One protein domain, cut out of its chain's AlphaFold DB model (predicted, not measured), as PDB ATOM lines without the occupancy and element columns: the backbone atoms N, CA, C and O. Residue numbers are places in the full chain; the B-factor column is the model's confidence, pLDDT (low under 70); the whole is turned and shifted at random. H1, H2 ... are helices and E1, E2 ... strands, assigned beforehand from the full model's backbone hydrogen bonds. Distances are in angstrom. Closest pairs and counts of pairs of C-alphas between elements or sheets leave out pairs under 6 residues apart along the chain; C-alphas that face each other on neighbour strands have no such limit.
ATOM      1  N   GLU A 107     112.388 111.219 175.341       89.50
ATOM      2  CA  GLU A 107     111.161 112.011 175.301       89.50
ATOM      3  C   GLU A 107     111.407 113.384 174.670       89.50
ATOM      4  O   GLU A 107     112.346 114.098 175.028       89.50
ATOM      5  N   TYR A 108     110.533 113.771 173.745       88.19
ATOM      6  CA  TYR A 108     110.694 114.957 172.918       88.19
ATOM      7  C   TYR A 108     109.374 115.705 172.723       88.19
ATOM      8  O   TYR A 108     108.361 115.136 172.332       88.19
ATOM      9  N   LEU A 109     109.378 117.016 172.972       87.19
ATOM     10  CA  LEU A 109     108.199 117.878 172.804       87.19
ATOM     11  C   LEU A 109     108.065 118.475 171.399       87.19
ATOM     12  O   LEU A 109     107.110 119.202 171.146       87.19
ATOM     13  N   GLY A 110     108.971 118.145 170.482       74.81
ATOM     14  CA  GLY A 110     108.909 118.606 169.100       74.81
ATOM     15  C   GLY A 110     109.864 119.763 168.804       74.81
ATOM     16  O   GLY A 110     110.307 120.470 169.717       74.81
ATOM     17  N   PRO A 111     110.187 119.978 167.519       78.44
ATOM     18  CA  PRO A 111     110.820 121.207 167.108       78.44
ATOM     19  C   PRO A 111     109.724 122.267 167.067       78.44
ATOM     20  O   PRO A 111     108.606 122.030 166.599       78.44
ATOM     21  N   PHE A 112     110.048 123.451 167.562       88.31
ATOM     22  CA  PHE A 112     109.158 124.597 167.514       88.31
ATOM     23  C   PHE A 112     109.650 125.567 166.440       88.31
ATOM     24  O   PHE A 112     110.846 125.676 166.167       88.31
ATOM     25  N   THR A 113     108.719 126.276 165.815       89.06
ATOM     26  CA  THR A 113     109.018 127.470 165.018       89.06
ATOM     27  C   THR A 113     109.724 128.517 165.886       89.06
ATOM     28  O   THR A 113     109.682 128.448 167.116       89.06
ATOM     29  N   GLY A 114     110.310 129.550 165.272       88.88
ATOM     30  CA  GLY A 114     110.930 130.655 166.021       88.88
ATOM     31  C   GLY A 114     109.984 131.368 167.003       88.88
ATOM     32  O   GLY A 114     110.448 131.967 167.964       88.88
ATOM     33  N   GLY A 115     108.664 131.263 166.799       90.62
ATOM     34  CA  GLY A 115     107.636 131.774 167.713       90.62
ATOM     35  C   GLY A 115     107.202 130.799 168.818       90.62
ATOM     36  O   GLY A 115     106.274 131.108 169.555       90.62
ATOM     37  N   GLY A 116     107.818 129.617 168.929       88.38
ATOM     38  CA  GLY A 116     107.475 128.618 169.947       88.38
ATOM     39  C   GLY A 116     106.270 127.732 169.609       88.38
ATOM     40  O   GLY A 116     105.822 126.961 170.453       88.38
ATOM     41  N   HIS A 117     105.734 127.802 168.386       88.25
ATOM     42  CA  HIS A 117     104.623 126.944 167.953       88.25
ATOM     43  C   HIS A 117     105.128 125.641 167.323       88.25
ATOM     44  O   HIS A 117     106.087 125.709 166.550       88.25
ATOM     45  N   PRO A 118     104.494 124.479 167.579       89.12
ATOM     46  CA  PRO A 118     104.835 123.239 166.885       89.12
ATOM     47  C   PRO A 118     104.642 123.385 165.374       89.12
ATOM     48  O   PRO A 118     103.722 124.073 164.926       89.12
ATOM     49  N   TYR A 119     105.469 122.705 164.581       92.38
ATOM     50  CA  TYR A 119     105.242 122.639 163.136       92.38
ATOM     51  C   TYR A 119     103.907 121.935 162.829       92.38
ATOM     52  O   TYR A 119     103.582 120.940 163.484       92.38
ATOM     53  N   PRO A 120     103.122 122.417 161.845       92.38
ATOM     54  CA  PRO A 120     101.795 121.872 161.539       92.38
ATOM     55  C   PRO A 120     101.846 120.500 160.863       92.38
ATOM     56  O   PRO A 120     100.838 119.791 160.824       92.38
ATOM     57  N   SER A 121     103.012 120.121 160.343       93.88
ATOM     58  CA  SER A 121     103.222 118.882 159.614       93.88
ATOM     59  C   SER A 121     104.493 118.189 160.077       93.88
ATOM     60  O   SER A 121     105.441 118.841 160.516       93.88
ATOM     61  N   VAL A 122     104.492 116.866 159.976       92.81
ATOM     62  CA  VAL A 122     105.610 115.989 160.327       92.81
ATOM     63  C   VAL A 122     105.812 114.946 159.235       92.81
ATOM     64  O   VAL A 122     104.891 114.637 158.479       92.81
ATOM     65  N   GLN A 123     107.017 114.396 159.174       94.62
ATOM     66  CA  GLN A 123     107.380 113.275 158.319       94.62
ATOM     67  C   GLN A 123     108.281 112.346 159.131       94.62
ATOM     68  O   GLN A 123     109.121 112.823 159.896       94.62
ATOM     69  N   PHE A 124     108.092 111.037 158.998       95.19
ATOM     70  CA  PHE A 124     108.999 110.055 159.579       95.19
ATOM     71  C   PHE A 124     110.061 109.695 158.548       95.19
ATOM     72  O   PHE A 124     109.732 109.391 157.403       95.19
ATOM     73  N   GLU A 125     111.319 109.720 158.970       95.31
ATOM     74  CA  GLU A 125     112.476 109.419 158.130       95.31
ATOM     75  C   GLU A 125     113.381 108.426 158.868       95.31
ATOM     76  O   GLU A 125     113.551 108.514 160.090       95.31
ATOM     77  N   THR A 126     113.932 107.465 158.132       94.12
ATOM     78  CA  THR A 126     115.044 106.631 158.591       94.12
ATOM     79  C   THR A 126     115.981 106.322 157.433       94.12
ATOM     80  O   THR A 126     115.547 106.139 156.298       94.12
ATOM     81  N   ASN A 127     117.268 106.228 157.746       92.25
ATOM     82  CA  ASN A 127     118.320 105.810 156.830       92.25
ATOM     83  C   ASN A 127     118.756 104.362 157.054       92.25
ATOM     84  O   ASN A 127     119.742 103.954 156.457       92.25
ATOM     85  N   VAL A 128     118.051 103.596 157.896       88.12
ATOM     86  CA  VAL A 128     118.487 102.235 158.246       88.12
ATOM     87  C   VAL A 128     118.616 101.331 157.026       88.12
ATOM     88  O   VAL A 128     119.528 100.527 156.973       88.12
ATOM     89  N   GLY A 129     117.791 101.525 155.992       87.12
ATOM     90  CA  GLY A 129     117.956 100.787 154.744       87.12
ATOM     91  C   GLY A 129     119.354 100.983 154.154       87.12
ATOM     92  O   GLY A 129     119.976 100.018 153.757       87.12
ATOM     93  N   ALA A 130     119.889 102.208 154.162       85.62
ATOM     94  CA  ALA A 130     121.234 102.511 153.661       85.62
ATOM     95  C   ALA A 130     122.373 101.884 154.473       85.62
ATOM     96  O   ALA A 130     123.509 101.879 154.000       85.62
ATOM     97  N   SER A 131     122.082 101.456 155.699       77.81
ATOM     98  CA  SER A 131     123.032 100.725 156.520       77.81
ATOM     99  C   SER A 131     123.211  99.298 156.022       77.81
ATOM    100  O   SER A 131     124.274  98.767 156.259       77.81
ATOM    101  N   GLU A 132     122.264  98.738 155.261       76.12
ATOM    102  CA  GLU A 132     122.294  97.359 154.760       76.12
ATOM    103  C   GLU A 132     123.133  97.184 153.497       76.12
ATOM    104  O   GLU A 132     122.906  97.852 152.484       76.12
ATOM    105  N   ILE A 133     124.000  96.169 153.478       73.06
ATOM    106  CA  ILE A 133     124.752  95.788 152.274       73.06
ATOM    107  C   ILE A 133     123.836  95.360 151.109       73.06
ATOM    108  O   ILE A 133     124.160  95.579 149.940       73.06
ATOM    109  N   LEU A 134     122.657  94.808 151.419       79.06
ATOM    110  CA  LEU A 134     121.637  94.424 150.437       79.06
ATOM    111  C   LEU A 134     120.818  95.609 149.904       79.06
ATOM    112  O   LEU A 134     120.047  95.441 148.954       79.06
ATOM    113  N   CYS A 135     120.961  96.803 150.483       85.69
ATOM    114  CA  CYS A 135     120.271  97.988 149.998       85.69
ATOM    115  C   CYS A 135     120.979  98.577 148.779       85.69
ATOM    116  O   CYS A 135     122.032  99.214 148.843       85.69
ATOM    117  N   ASN A 136     120.319  98.459 147.634       88.75
ATOM    118  CA  ASN A 136     120.697  99.190 146.445       88.75
ATOM    119  C   ASN A 136     120.190 100.636 146.560       88.75
ATOM    120  O   ASN A 136     119.073 100.957 146.156       88.75
ATOM    121  N   THR A 137     121.035 101.533 147.064       89.75
ATOM    122  CA  THR A 137     120.695 102.953 147.283       89.75
ATOM    123  C   THR A 137     120.362 103.743 146.006       89.75
ATOM    124  O   THR A 137     119.838 104.854 146.099       89.75
ATOM    125  N   ILE A 138     120.617 103.181 144.816       89.62
ATOM    126  CA  ILE A 138     120.233 103.764 143.520       89.62
ATOM    127  C   ILE A 138     118.774 103.426 143.180       89.62
ATOM    128  O   ILE A 138     118.043 104.271 142.669       89.62
ATOM    129  N   THR A 139     118.341 102.193 143.448       92.75
ATOM    130  CA  THR A 139     117.011 101.682 143.057       92.75
ATOM    131  C   THR A 139     116.030 101.551 144.222       92.75
ATOM    132  O   THR A 139     114.842 101.342 143.990       92.75
ATOM    133  N   GLY A 140     116.507 101.646 145.466       91.31
ATOM    134  CA  GLY A 140     115.753 101.369 146.692       91.31
ATOM    135  C   GLY A 140     115.484  99.882 146.939       91.31
ATOM    136  O   GLY A 140     114.870  99.529 147.945       91.31
ATOM    137  N   ALA A 141     115.910  98.993 146.037       92.94
ATOM    138  CA  ALA A 141     115.725  97.559 146.212       92.94
ATOM    139  C   ALA A 141     116.515  97.075 147.437       92.94
ATOM    140  O   ALA A 141     117.688  97.404 147.578       92.94
ATOM    141  N   GLY A 142     115.863  96.321 148.325       88.62
ATOM    142  CA  GLY A 142     116.474  95.821 149.564       88.62
ATOM    143  C   GLY A 142     116.567  96.842 150.706       88.62
ATOM    144  O   GLY A 142     116.897  96.465 151.821       88.62
ATOM    145  N   CYS A 143     116.216  98.111 150.482       91.38
ATOM    146  CA  CYS A 143     116.279  99.157 151.503       91.38
ATOM    147  C   CYS A 143     115.006  99.144 152.375       91.38
ATOM    148  O   CYS A 143     114.051  99.878 152.111       91.38
ATOM    149  N   THR A 144     114.951  98.276 153.391       91.25
ATOM    150  CA  THR A 144     113.760  98.080 154.243       91.25
ATOM    151  C   THR A 144     113.917  98.640 155.660       91.25
ATOM    152  O   THR A 144     115.017  98.888 156.142       91.25
ATOM    153  N   ALA A 145     112.784  98.852 156.338       90.50
ATOM    154  CA  ALA A 145     112.711  99.160 157.766       90.50
ATOM    155  C   ALA A 145     111.574  98.321 158.405       90.50
ATOM    156  O   ALA A 145     110.401  98.559 158.099       90.50
ATOM    157  N   PRO A 146     111.860  97.343 159.287       89.38
ATOM    158  CA  PRO A 146     113.183  96.968 159.779       89.38
ATOM    159  C   PRO A 146     114.079  96.423 158.656       89.38
ATOM    160  O   PRO A 146     113.569  96.032 157.596       89.38
ATOM    161  N   PRO A 147     115.396  96.417 158.870       81.56
ATOM    162  CA  PRO A 147     116.294  95.745 157.953       81.56
ATOM    163  C   PRO A 147     116.059  94.235 157.865       81.56
ATOM    164  O   PRO A 147     115.292  93.667 158.651       81.56
ATOM    165  N   ALA A 148     116.672  93.583 156.876       78.06
ATOM    166  CA  ALA A 148     116.578  92.133 156.754       78.06
ATOM    167  C   ALA A 148     117.202  91.469 157.996       78.06
ATOM    168  O   ALA A 148     118.110  92.007 158.603       78.06
ATOM    169  N   GLY A 149     116.658  90.339 158.453       74.00
ATOM    170  CA  GLY A 149     117.155  89.662 159.664       74.00
ATOM    171  C   GLY A 149     116.783  90.332 161.000       74.00
ATOM    172  O   GLY A 149     116.685  89.641 162.017       74.00
ATOM    173  N   ALA A 150     116.454  91.626 161.014       79.69
ATOM    174  CA  ALA A 150     116.071  92.343 162.226       79.69
ATOM    175  C   ALA A 150     114.647  91.989 162.707       79.69
ATOM    176  O   ALA A 150     113.650  92.131 161.993       79.69
ATOM    177  N   ALA A 151     114.527  91.576 163.974       82.19
ATOM    178  CA  ALA A 151     113.240  91.244 164.598       82.19
ATOM    179  C   ALA A 151     112.438  92.485 165.041       82.19
ATOM    180  O   ALA A 151     111.226  92.413 165.272       82.19
ATOM    181  N   PHE A 152     113.110  93.624 165.183       86.44
ATOM    182  CA  PHE A 152     112.562  94.892 165.642       86.44
ATOM    183  C   PHE A 152     113.273  96.053 164.937       86.44
ATOM    184  O   PHE A 152     114.371  95.907 164.426       86.44
ATOM    185  N   TYR A 153     112.657  97.230 164.913       90.06
ATOM    186  CA  TYR A 153     113.365  98.480 164.657       90.06
ATOM    187  C   TYR A 153     112.650  99.582 165.446       90.06
ATOM    188  O   TYR A 153     111.409  99.579 165.487       90.06
ATOM    189  N   PRO A 154     113.379 100.478 166.136       91.25
ATOM    190  CA  PRO A 154     112.761 101.510 166.948       91.25
ATOM    191  C   PRO A 154     111.844 102.390 166.108       91.25
ATOM    192  O   PRO A 154     112.102 102.675 164.940       91.25
ATOM    193  N   PHE A 155     110.753 102.823 166.721       93.88
ATOM    194  CA  PHE A 155     109.764 103.672 166.080       93.88
ATOM    195  C   PHE A 155     109.404 104.854 166.973       93.88
ATOM    196  O   PHE A 155     109.680 104.890 168.175       93.88
ATOM    197  N   TRP A 156     108.774 105.839 166.351       94.25
ATOM    198  CA  TRP A 156     108.271 107.028 167.008       94.25
ATOM    199  C   TRP A 156     106.890 106.707 167.562       94.25
ATOM    200  O   TRP A 156     106.065 106.078 166.907       94.25
ATOM    201  N   SER A 157     106.616 107.133 168.783       93.94
ATOM    202  CA  SER A 157     105.291 107.003 169.373       93.94
ATOM    203  C   SER A 157     104.893 108.285 170.084       93.94
ATOM    204  O   SER A 157     105.740 109.037 170.559       93.94
ATOM    205  N   LEU A 158     103.594 108.558 170.144       93.75
ATOM    206  CA  LEU A 158     103.056 109.722 170.837       93.75
ATOM    207  C   LEU A 158     102.291 109.260 172.071       93.75
ATOM    208  O   LEU A 158     101.503 108.309 172.015       93.75
ATOM    209  N   GLY A 159     102.520 109.932 173.190       92.31
ATOM    210  CA  GLY A 159     101.884 109.614 174.460       92.31
ATOM    211  C   GLY A 159     101.736 110.827 175.364       92.31
ATOM    212  O   GLY A 159     102.117 111.939 175.001       92.31
ATOM    213  N   ARG A 160     101.184 110.589 176.556       90.31
ATOM    214  CA  ARG A 160     101.165 111.582 177.637       90.31
ATOM    215  C   ARG A 160     102.331 111.347 178.579       90.31
ATOM    216  O   ARG A 160     102.490 110.238 179.087       90.31
ATOM    217  N   SER A 161     103.093 112.400 178.844       88.56
ATOM    218  CA  SER A 161     104.159 112.384 179.845       88.56
ATOM    219  C   SER A 161     104.173 113.683 180.651       88.56
ATOM    220  O   SER A 161     103.422 114.629 180.375       88.56
ATOM    221  N   SER A 162     105.015 113.695 181.678       85.94
ATOM    222  CA  SER A 162     105.323 114.873 182.474       85.94
ATOM    223  C   SER A 162     106.766 115.280 182.200       85.94
ATOM    224  O   SER A 162     107.688 114.544 182.538       85.94
ATOM    225  N   LEU A 163     106.964 116.457 181.612       81.69
ATOM    226  CA  LEU A 163     108.279 116.984 181.239       81.69
ATOM    227  C   LEU A 163     108.463 118.366 181.864       81.69
ATOM    228  O   LEU A 163     107.567 119.207 181.807       81.69
ATOM    229  N   GLY A 164     109.609 118.591 182.514       77.06
ATOM    230  CA  GLY A 164     109.918 119.875 183.160       77.06
ATOM    231  C   GLY A 164     108.898 120.303 184.227       77.06
ATOM    232  O   GLY A 164     108.630 121.490 184.375       77.06
ATOM    233  N   GLY A 165     108.274 119.347 184.925       79.62
ATOM    234  CA  GLY A 165     107.244 119.611 185.939       79.62
ATOM    235  C   GLY A 165     105.837 119.877 185.390       79.62
ATOM    236  O   GLY A 165     104.903 120.022 186.174       79.62
ATOM    237  N   THR A 166     105.652 119.894 184.067       81.69
ATOM    238  CA  THR A 166     104.334 120.056 183.439       81.69
ATOM    239  C   THR A 166     103.770 118.695 183.053       81.69
ATOM    240  O   THR A 166     104.394 117.958 182.290       81.69
ATOM    241  N   SER A 167     102.593 118.357 183.579       85.06
ATOM    242  CA  SER A 167     101.939 117.061 183.373       85.06
ATOM    243  C   SER A 167     100.921 117.083 182.238       85.06
ATOM    244  O   SER A 167     100.286 118.101 181.979       85.06
ATOM    245  N   GLY A 168     100.717 115.924 181.607       83.88
ATOM    246  CA  GLY A 168      99.697 115.744 180.569       83.88
ATOM    247  C   GLY A 168     100.098 116.301 179.205       83.88
ATOM    248  O   GLY A 168      99.231 116.511 178.360       83.88
ATOM    249  N   LEU A 169     101.394 116.534 178.986       87.69
ATOM    250  CA  LEU A 169     101.908 116.990 177.703       87.69
ATOM    251  C   LEU A 169     101.882 115.860 176.676       87.69
ATOM    252  O   LEU A 169     102.148 114.702 177.004       87.69
ATOM    253  N   CYS A 170     101.622 116.224 175.424       89.69
ATOM    254  CA  CYS A 170     101.749 115.339 174.276       89.69
ATOM    255  C   CYS A 170     103.208 115.268 173.845       89.69
ATOM    256  O   CYS A 170     103.774 116.261 173.390       89.69
ATOM    257  N   VAL A 171     103.808 114.100 174.033       90.94
ATOM    258  CA  VAL A 171     105.254 113.905 173.970       90.94
ATOM    259  C   VAL A 171     105.563 112.785 172.995       90.94
ATOM    260  O   VAL A 171     104.948 111.714 173.043       90.94
ATOM    261  N   TRP A 172     106.509 113.057 172.106       92.62
ATOM    262  CA  TRP A 172     107.111 112.083 171.215       92.62
ATOM    263  C   TRP A 172     108.096 111.223 171.985       92.62
ATOM    264  O   TRP A 172     108.865 111.721 172.800       92.62
ATOM    265  N   ASN A 173     108.078 109.934 171.700       92.75
ATOM    266  CA  ASN A 173     108.974 108.950 172.269       92.75
ATOM    267  C   ASN A 173     109.622 108.174 171.131       92.75
ATOM    268  O   ASN A 173     108.975 107.960 170.104       92.75
ATOM    269  N   PHE A 174     110.858 107.728 171.321       92.00
ATOM    270  CA  PHE A 174     111.566 106.905 170.344       92.00
ATOM    271  C   PHE A 174     112.050 105.601 170.977       92.00
ATOM    272  O   PHE A 174     112.591 105.601 172.085       92.00
ATOM    273  N   GLY A 175     111.840 104.489 170.277       90.88
ATOM    274  CA  GLY A 175     112.160 103.155 170.774       90.88
ATOM    275  C   GLY A 175     110.962 102.241 170.605       90.88
ATOM    276  O   GLY A 175     110.677 101.810 169.493       90.88
ATOM    277  N   ASN A 176     110.253 101.957 171.697       91.19
ATOM    278  CA  ASN A 176     109.183 100.961 171.738       91.19
ATOM    279  C   ASN A 176     107.870 101.524 172.331       91.19
ATOM    280  O   ASN A 176     107.725 102.723 172.579       91.19
ATOM    281  N   VAL A 177     106.881 100.655 172.553       92.50
ATOM    282  CA  VAL A 177     105.658 100.981 173.293       92.50
ATOM    283  C   VAL A 177     105.990 101.171 174.768       92.50
ATOM    284  O   VAL A 177     106.450 100.252 175.436       92.50
ATOM    285  N   ILE A 178     105.654 102.338 175.302       91.94
ATOM    286  CA  ILE A 178     105.815 102.654 176.715       91.94
ATOM    287  C   ILE A 178     104.522 102.316 177.446       91.94
ATOM    288  O   ILE A 178     103.466 102.919 177.194       91.94
ATOM    289  N   ALA A 179     104.612 101.375 178.386       90.44
ATOM    290  CA  ALA A 179     103.475 100.908 179.167       90.44
ATOM    291  C   ALA A 179     102.699 102.084 179.787       90.44
ATOM    292  O   ALA A 179     103.269 102.996 180.386       90.44
ATOM    293  N   HIS A 180     101.377 102.071 179.606       89.06
ATOM    294  CA  HIS A 180     100.425 103.071 180.107       89.06
ATOM    295  C   HIS A 180     100.574 104.509 179.567       89.06
ATOM    296  O   HIS A 180      99.688 105.330 179.824       89.06
ATOM    297  N   ARG A 181     101.611 104.821 178.775       89.38
ATOM    298  CA  ARG A 181     101.873 106.177 178.255       89.38
ATOM    299  C   ARG A 181     101.652 106.312 176.755       89.38
ATOM    300  O   ARG A 181     101.024 107.288 176.341       89.38
ATOM    301  N   THR A 182     102.102 105.347 175.953       92.81
ATOM    302  CA  THR A 182     101.922 105.382 174.495       92.81
ATOM    303  C   THR A 182     100.437 105.341 174.125       92.81
ATOM    304  O   THR A 182      99.681 104.499 174.611       92.81
ATOM    305  N   LYS A 183     100.020 106.259 173.249       93.88
ATOM    306  CA  LYS A 183      98.657 106.359 172.702       93.88
ATOM    307  C   LYS A 183      98.605 106.115 171.204       93.88
ATOM    308  O   LYS A 183      97.615 105.579 170.718       93.88
ATOM    309  N   GLN A 184      99.659 106.485 170.485       93.94
ATOM    310  CA  GLN A 184      99.780 106.256 169.051       93.94
ATOM    311  C   GLN A 184     101.164 105.704 168.729       93.94
ATOM    312  O   GLN A 184     102.163 106.213 169.225       93.94
ATOM    313  N   THR A 185     101.209 104.670 167.894       94.56
ATOM    314  CA  THR A 185     102.453 104.048 167.409       94.56
ATOM    315  C   THR A 185     102.696 104.301 165.927       94.56
ATOM    316  O   THR A 185     103.699 103.839 165.407       94.56
ATOM    317  N   PHE A 186     101.747 104.941 165.234       94.31
ATOM    318  CA  PHE A 186     101.820 105.241 163.798       94.31
ATOM    319  C   PHE A 186     102.082 104.020 162.897       94.31
ATOM    320  O   PHE A 186     102.596 104.151 161.796       94.31
ATOM    321  N   GLY A 187     101.699 102.819 163.346       94.94
ATOM    322  CA  GLY A 187     101.996 101.578 162.621       94.94
ATOM    323  C   GLY A 187     103.377 100.990 162.929       94.94
ATOM    324  O   GLY A 187     103.812 100.073 162.240       94.94
ATOM    325  N   LYS A 188     104.040 101.462 163.993       95.25
ATOM    326  CA  LYS A 188     105.391 101.060 164.401       95.25
ATOM    327  C   LYS A 188     106.384 101.370 163.279       95.25
ATOM    328  O   LYS A 188     106.403 102.491 162.793       95.25
ATOM    329  N   THR A 189     107.176 100.405 162.830       94.00
ATOM    330  CA  THR A 189     108.155 100.585 161.750       94.00
ATOM    331  C   THR A 189     107.518 100.945 160.408       94.00
ATOM    332  O   THR A 189     108.123 101.672 159.627       94.00
ATOM    333  N   ALA A 190     106.264 100.548 160.159       94.88
ATOM    334  CA  ALA A 190     105.555 100.907 158.927       94.88
ATOM    335  C   ALA A 190     105.379 102.428 158.754       94.88
ATOM    336  O   ALA A 190     105.121 102.896 157.646       94.88
ATOM    337  N   GLN A 191     105.554 103.211 159.826       96.12
ATOM    338  CA  GLN A 191     105.506 104.668 159.771       96.12
ATOM    339  C   GLN A 191     106.562 105.265 158.833       96.12
ATOM    340  O   GLN A 191     106.351 106.370 158.359       96.12
ATOM    341  N   TYR A 192     107.680 104.574 158.575       96.00
ATOM    342  CA  TYR A 192     108.784 105.087 157.757       96.00
ATOM    343  C   TYR A 192     108.530 105.013 156.250       96.00
ATOM    344  O   TYR A 192     109.317 105.559 155.488       96.00
ATOM    345  N   GLY A 193     107.446 104.371 155.808       94.31
ATOM    346  CA  GLY A 193     107.092 104.311 154.393       94.31
ATOM    347  C   GLY A 193     108.094 103.524 153.546       94.31
ATOM    348  O   GLY A 193     108.521 102.435 153.923       94.31
ATOM    349  N   THR A 194     108.403 104.058 152.366       94.00
ATOM    350  CA  THR A 194     109.227 103.407 151.335       94.00
ATOM    351  C   THR A 194     110.461 104.251 151.001       94.00
ATOM    352  O   THR A 194     110.448 105.457 151.265       94.00
ATOM    353  N   PRO A 195     111.487 103.659 150.362       95.31
ATOM    354  CA  PRO A 195     112.636 104.379 149.818       95.31
ATOM    355  C   PRO A 195     112.284 105.630 149.000       95.31
ATOM    356  O   PRO A 195     111.443 105.580 148.098       95.31
ATOM    357  N   ASP A 196     112.964 106.742 149.279       94.25
ATOM    358  CA  ASP A 196     112.873 108.005 148.546       94.25
ATOM    359  C   ASP A 196     113.962 108.081 147.469       94.25
ATOM    360  O   ASP A 196     115.057 108.608 147.672       94.25
ATOM    361  N   LEU A 197     113.639 107.574 146.279       93.50
ATOM    362  CA  LEU A 197     114.560 107.557 145.137       93.50
ATOM    363  C   LEU A 197     114.883 108.951 144.583       93.50
ATOM    364  O   LEU A 197     115.867 109.102 143.862       93.50
ATOM    365  N   ALA A 198     114.066 109.966 144.881       90.75
ATOM    366  CA  ALA A 198     114.311 111.325 144.408       90.75
ATOM    367  C   ALA A 198     115.402 112.026 145.230       90.75
ATOM    368  O   ALA A 198     116.065 112.932 144.722       90.75
ATOM    369  N   ARG A 199     115.587 111.609 146.488       86.44
ATOM    370  CA  ARG A 199     116.584 112.167 147.405       86.44
ATOM    371  C   ARG A 199     117.780 111.238 147.586       86.44
ATOM    372  O   ARG A 199     118.909 111.641 147.317       86.44
ATOM    373  N   PHE A 200     117.531 110.027 148.070       90.75
ATOM    374  CA  PHE A 200     118.522 108.993 148.349       90.75
ATOM    375  C   PHE A 200     117.787 107.674 148.617       90.75
ATOM    376  O   PHE A 200     117.070 107.574 149.608       90.75
ATOM    377  N   GLY A 201     117.980 106.646 147.782       91.00
ATOM    378  CA  GLY A 201     117.214 105.396 147.885       91.00
ATOM    379  C   GLY A 201     117.461 104.587 149.163       91.00
ATOM    380  O   GLY A 201     116.708 103.668 149.450       91.00
ATOM    381  N   GLY A 202     118.477 104.940 149.954       90.62
ATOM    382  CA  GLY A 202     118.681 104.393 151.296       90.62
ATOM    383  C   GLY A 202     117.881 105.096 152.407       90.62
ATOM    384  O   GLY A 202     117.863 104.622 153.542       90.62
ATOM    385  N   THR A 203     117.222 106.221 152.110       94.81
ATOM    386  CA  THR A 203     116.289 106.895 153.021       94.81
ATOM    387  C   THR A 203     114.875 106.382 152.772       94.81
ATOM    388  O   THR A 203     114.349 106.560 151.677       94.81
ATOM    389  N   SER A 204     114.208 105.858 153.798       95.56
ATOM    390  CA  SER A 204     112.761 105.618 153.775       95.56
ATOM    391  C   SER A 204     112.025 106.801 154.393       95.56
ATOM    392  O   SER A 204     112.382 107.250 155.488       95.56
ATOM    393  N   THR A 205     111.004 107.304 153.693       95.19
ATOM    394  CA  THR A 205     110.182 108.417 154.184       95.19
ATOM    395  C   THR A 205     108.690 108.111 154.151       95.19
ATOM    396  O   THR A 205     108.152 107.505 153.219       95.19
ATOM    397  N   SER A 206     107.987 108.577 155.181       95.69
ATOM    398  CA  SER A 206     106.530 108.640 155.165       95.69
ATOM    399  C   SER A 206     106.046 109.748 154.222       95.69
ATOM    400  O   SER A 206     106.791 110.686 153.935       95.69
ATOM    401  N   PRO A 207     104.764 109.761 153.825       94.56
ATOM    402  CA  PRO A 207     104.130 110.996 153.378       94.56
ATOM    403  C   PRO A 207     104.229 112.083 154.456       94.56
ATOM    404  O   PRO A 207     104.355 111.783 155.646       94.56
ATOM    405  N   VAL A 208     104.110 113.348 154.060       94.75
ATOM    406  CA  VAL A 208     103.946 114.451 155.016       94.75
ATOM    407  C   VAL A 208     102.552 114.359 155.638       94.75
ATOM    408  O   VAL A 208     101.547 114.318 154.930       94.75
ATOM    409  N   LEU A 209     102.488 114.330 156.968       93.19
ATOM    410  CA  LEU A 209     101.258 114.155 157.740       93.19
ATOM    411  C   LEU A 209     100.971 115.389 158.605       93.19
ATOM    412  O   LEU A 209     101.907 116.077 159.015       93.19
ATOM    413  N   PRO A 210      99.699 115.669 158.949       93.38
ATOM    414  CA  PRO A 210      99.376 116.627 160.003       93.38
ATOM    415  C   PRO A 210     100.051 116.234 161.319       93.38
ATOM    416  O   PRO A 210     100.059 115.056 161.678       93.38
ATOM    417  N   ASN A 211     100.584 117.206 162.058       91.75
ATOM    418  CA  ASN A 211     101.252 116.935 163.325       91.75
ATOM    419  C   ASN A 211     100.243 116.420 164.377       91.75
ATOM    420  O   ASN A 211      99.393 117.191 164.838       91.75
ATOM    421  N   PRO A 212     100.336 115.151 164.816       89.75
ATOM    422  CA  PRO A 212      99.384 114.568 165.757       89.75
ATOM    423  C   PRO A 212      99.478 115.183 167.160       89.75
ATOM    424  O   PRO A 212      98.515 115.083 167.919       89.75
ATOM    425  N   GLN A 213     100.573 115.874 167.496       87.56
ATOM    426  CA  GLN A 213     100.717 116.626 168.746       87.56
ATOM    427  C   GLN A 213      99.758 117.827 168.832       87.56
ATOM    428  O   GLN A 213      99.432 118.275 169.925       87.56
ATOM    429  N   LEU A 214      99.284 118.333 167.687       87.69
ATOM    430  CA  LEU A 214      98.253 119.376 167.625       87.69
ATOM    431  C   LEU A 214      96.833 118.813 167.787       87.69
ATOM    432  O   LEU A 214      95.869 119.570 167.884       87.69
ATOM    433  N   SER A 215      96.687 117.486 167.803       80.06
ATOM    434  CA  SER A 215      95.415 116.827 168.078       80.06
ATOM    435  C   SER A 215      95.235 116.590 169.579       80.06
ATOM    436  O   SER A 215      96.195 116.474 170.329       80.06
TER     437      SER A 215
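What this domain is: This is residues 107 to 215 of the 218 residues of an uncharacterized protein of Kribbellaceae bacterium (UniProt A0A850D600). The picture? Little regular structure: hairpin E1 and E2, edged by E3, makes one end, hairpin E4 and E5 with H1 the other, H2 between. How large? The 109 printed residues, 40 in two helices and five strands, mixed in class, are only just compact, close to loose: radius of gyration of the C-alphas 15.5 A, spans 46 by 32 by 19 A.

How they stand to each other: Which strands pair? E1, residues 155 to 163, has antiparallel neighbours E2, 166 to 175, N 157 and O 173 2.8 A apart, and E3, 182 to 184, N 158 and O 184 2.9 A. And helices? H2, 188 to 192, only grazes this sheet; 0 of 1 O i to N i+4 but 2 of 2 O i to N i+3 pairs are within hydrogen-bond range.

Where its parts are: Longest? E2 measures 22.5 A. First and last? H1, 128 to 131, begins at (118.487, 102.235, 158.246); E5, 200 to 205, ends at (110.182, 108.417, 154.184).

The domain as a whole: Cuts? The printed part has none. Low pLDDT? No printed residue is under 70.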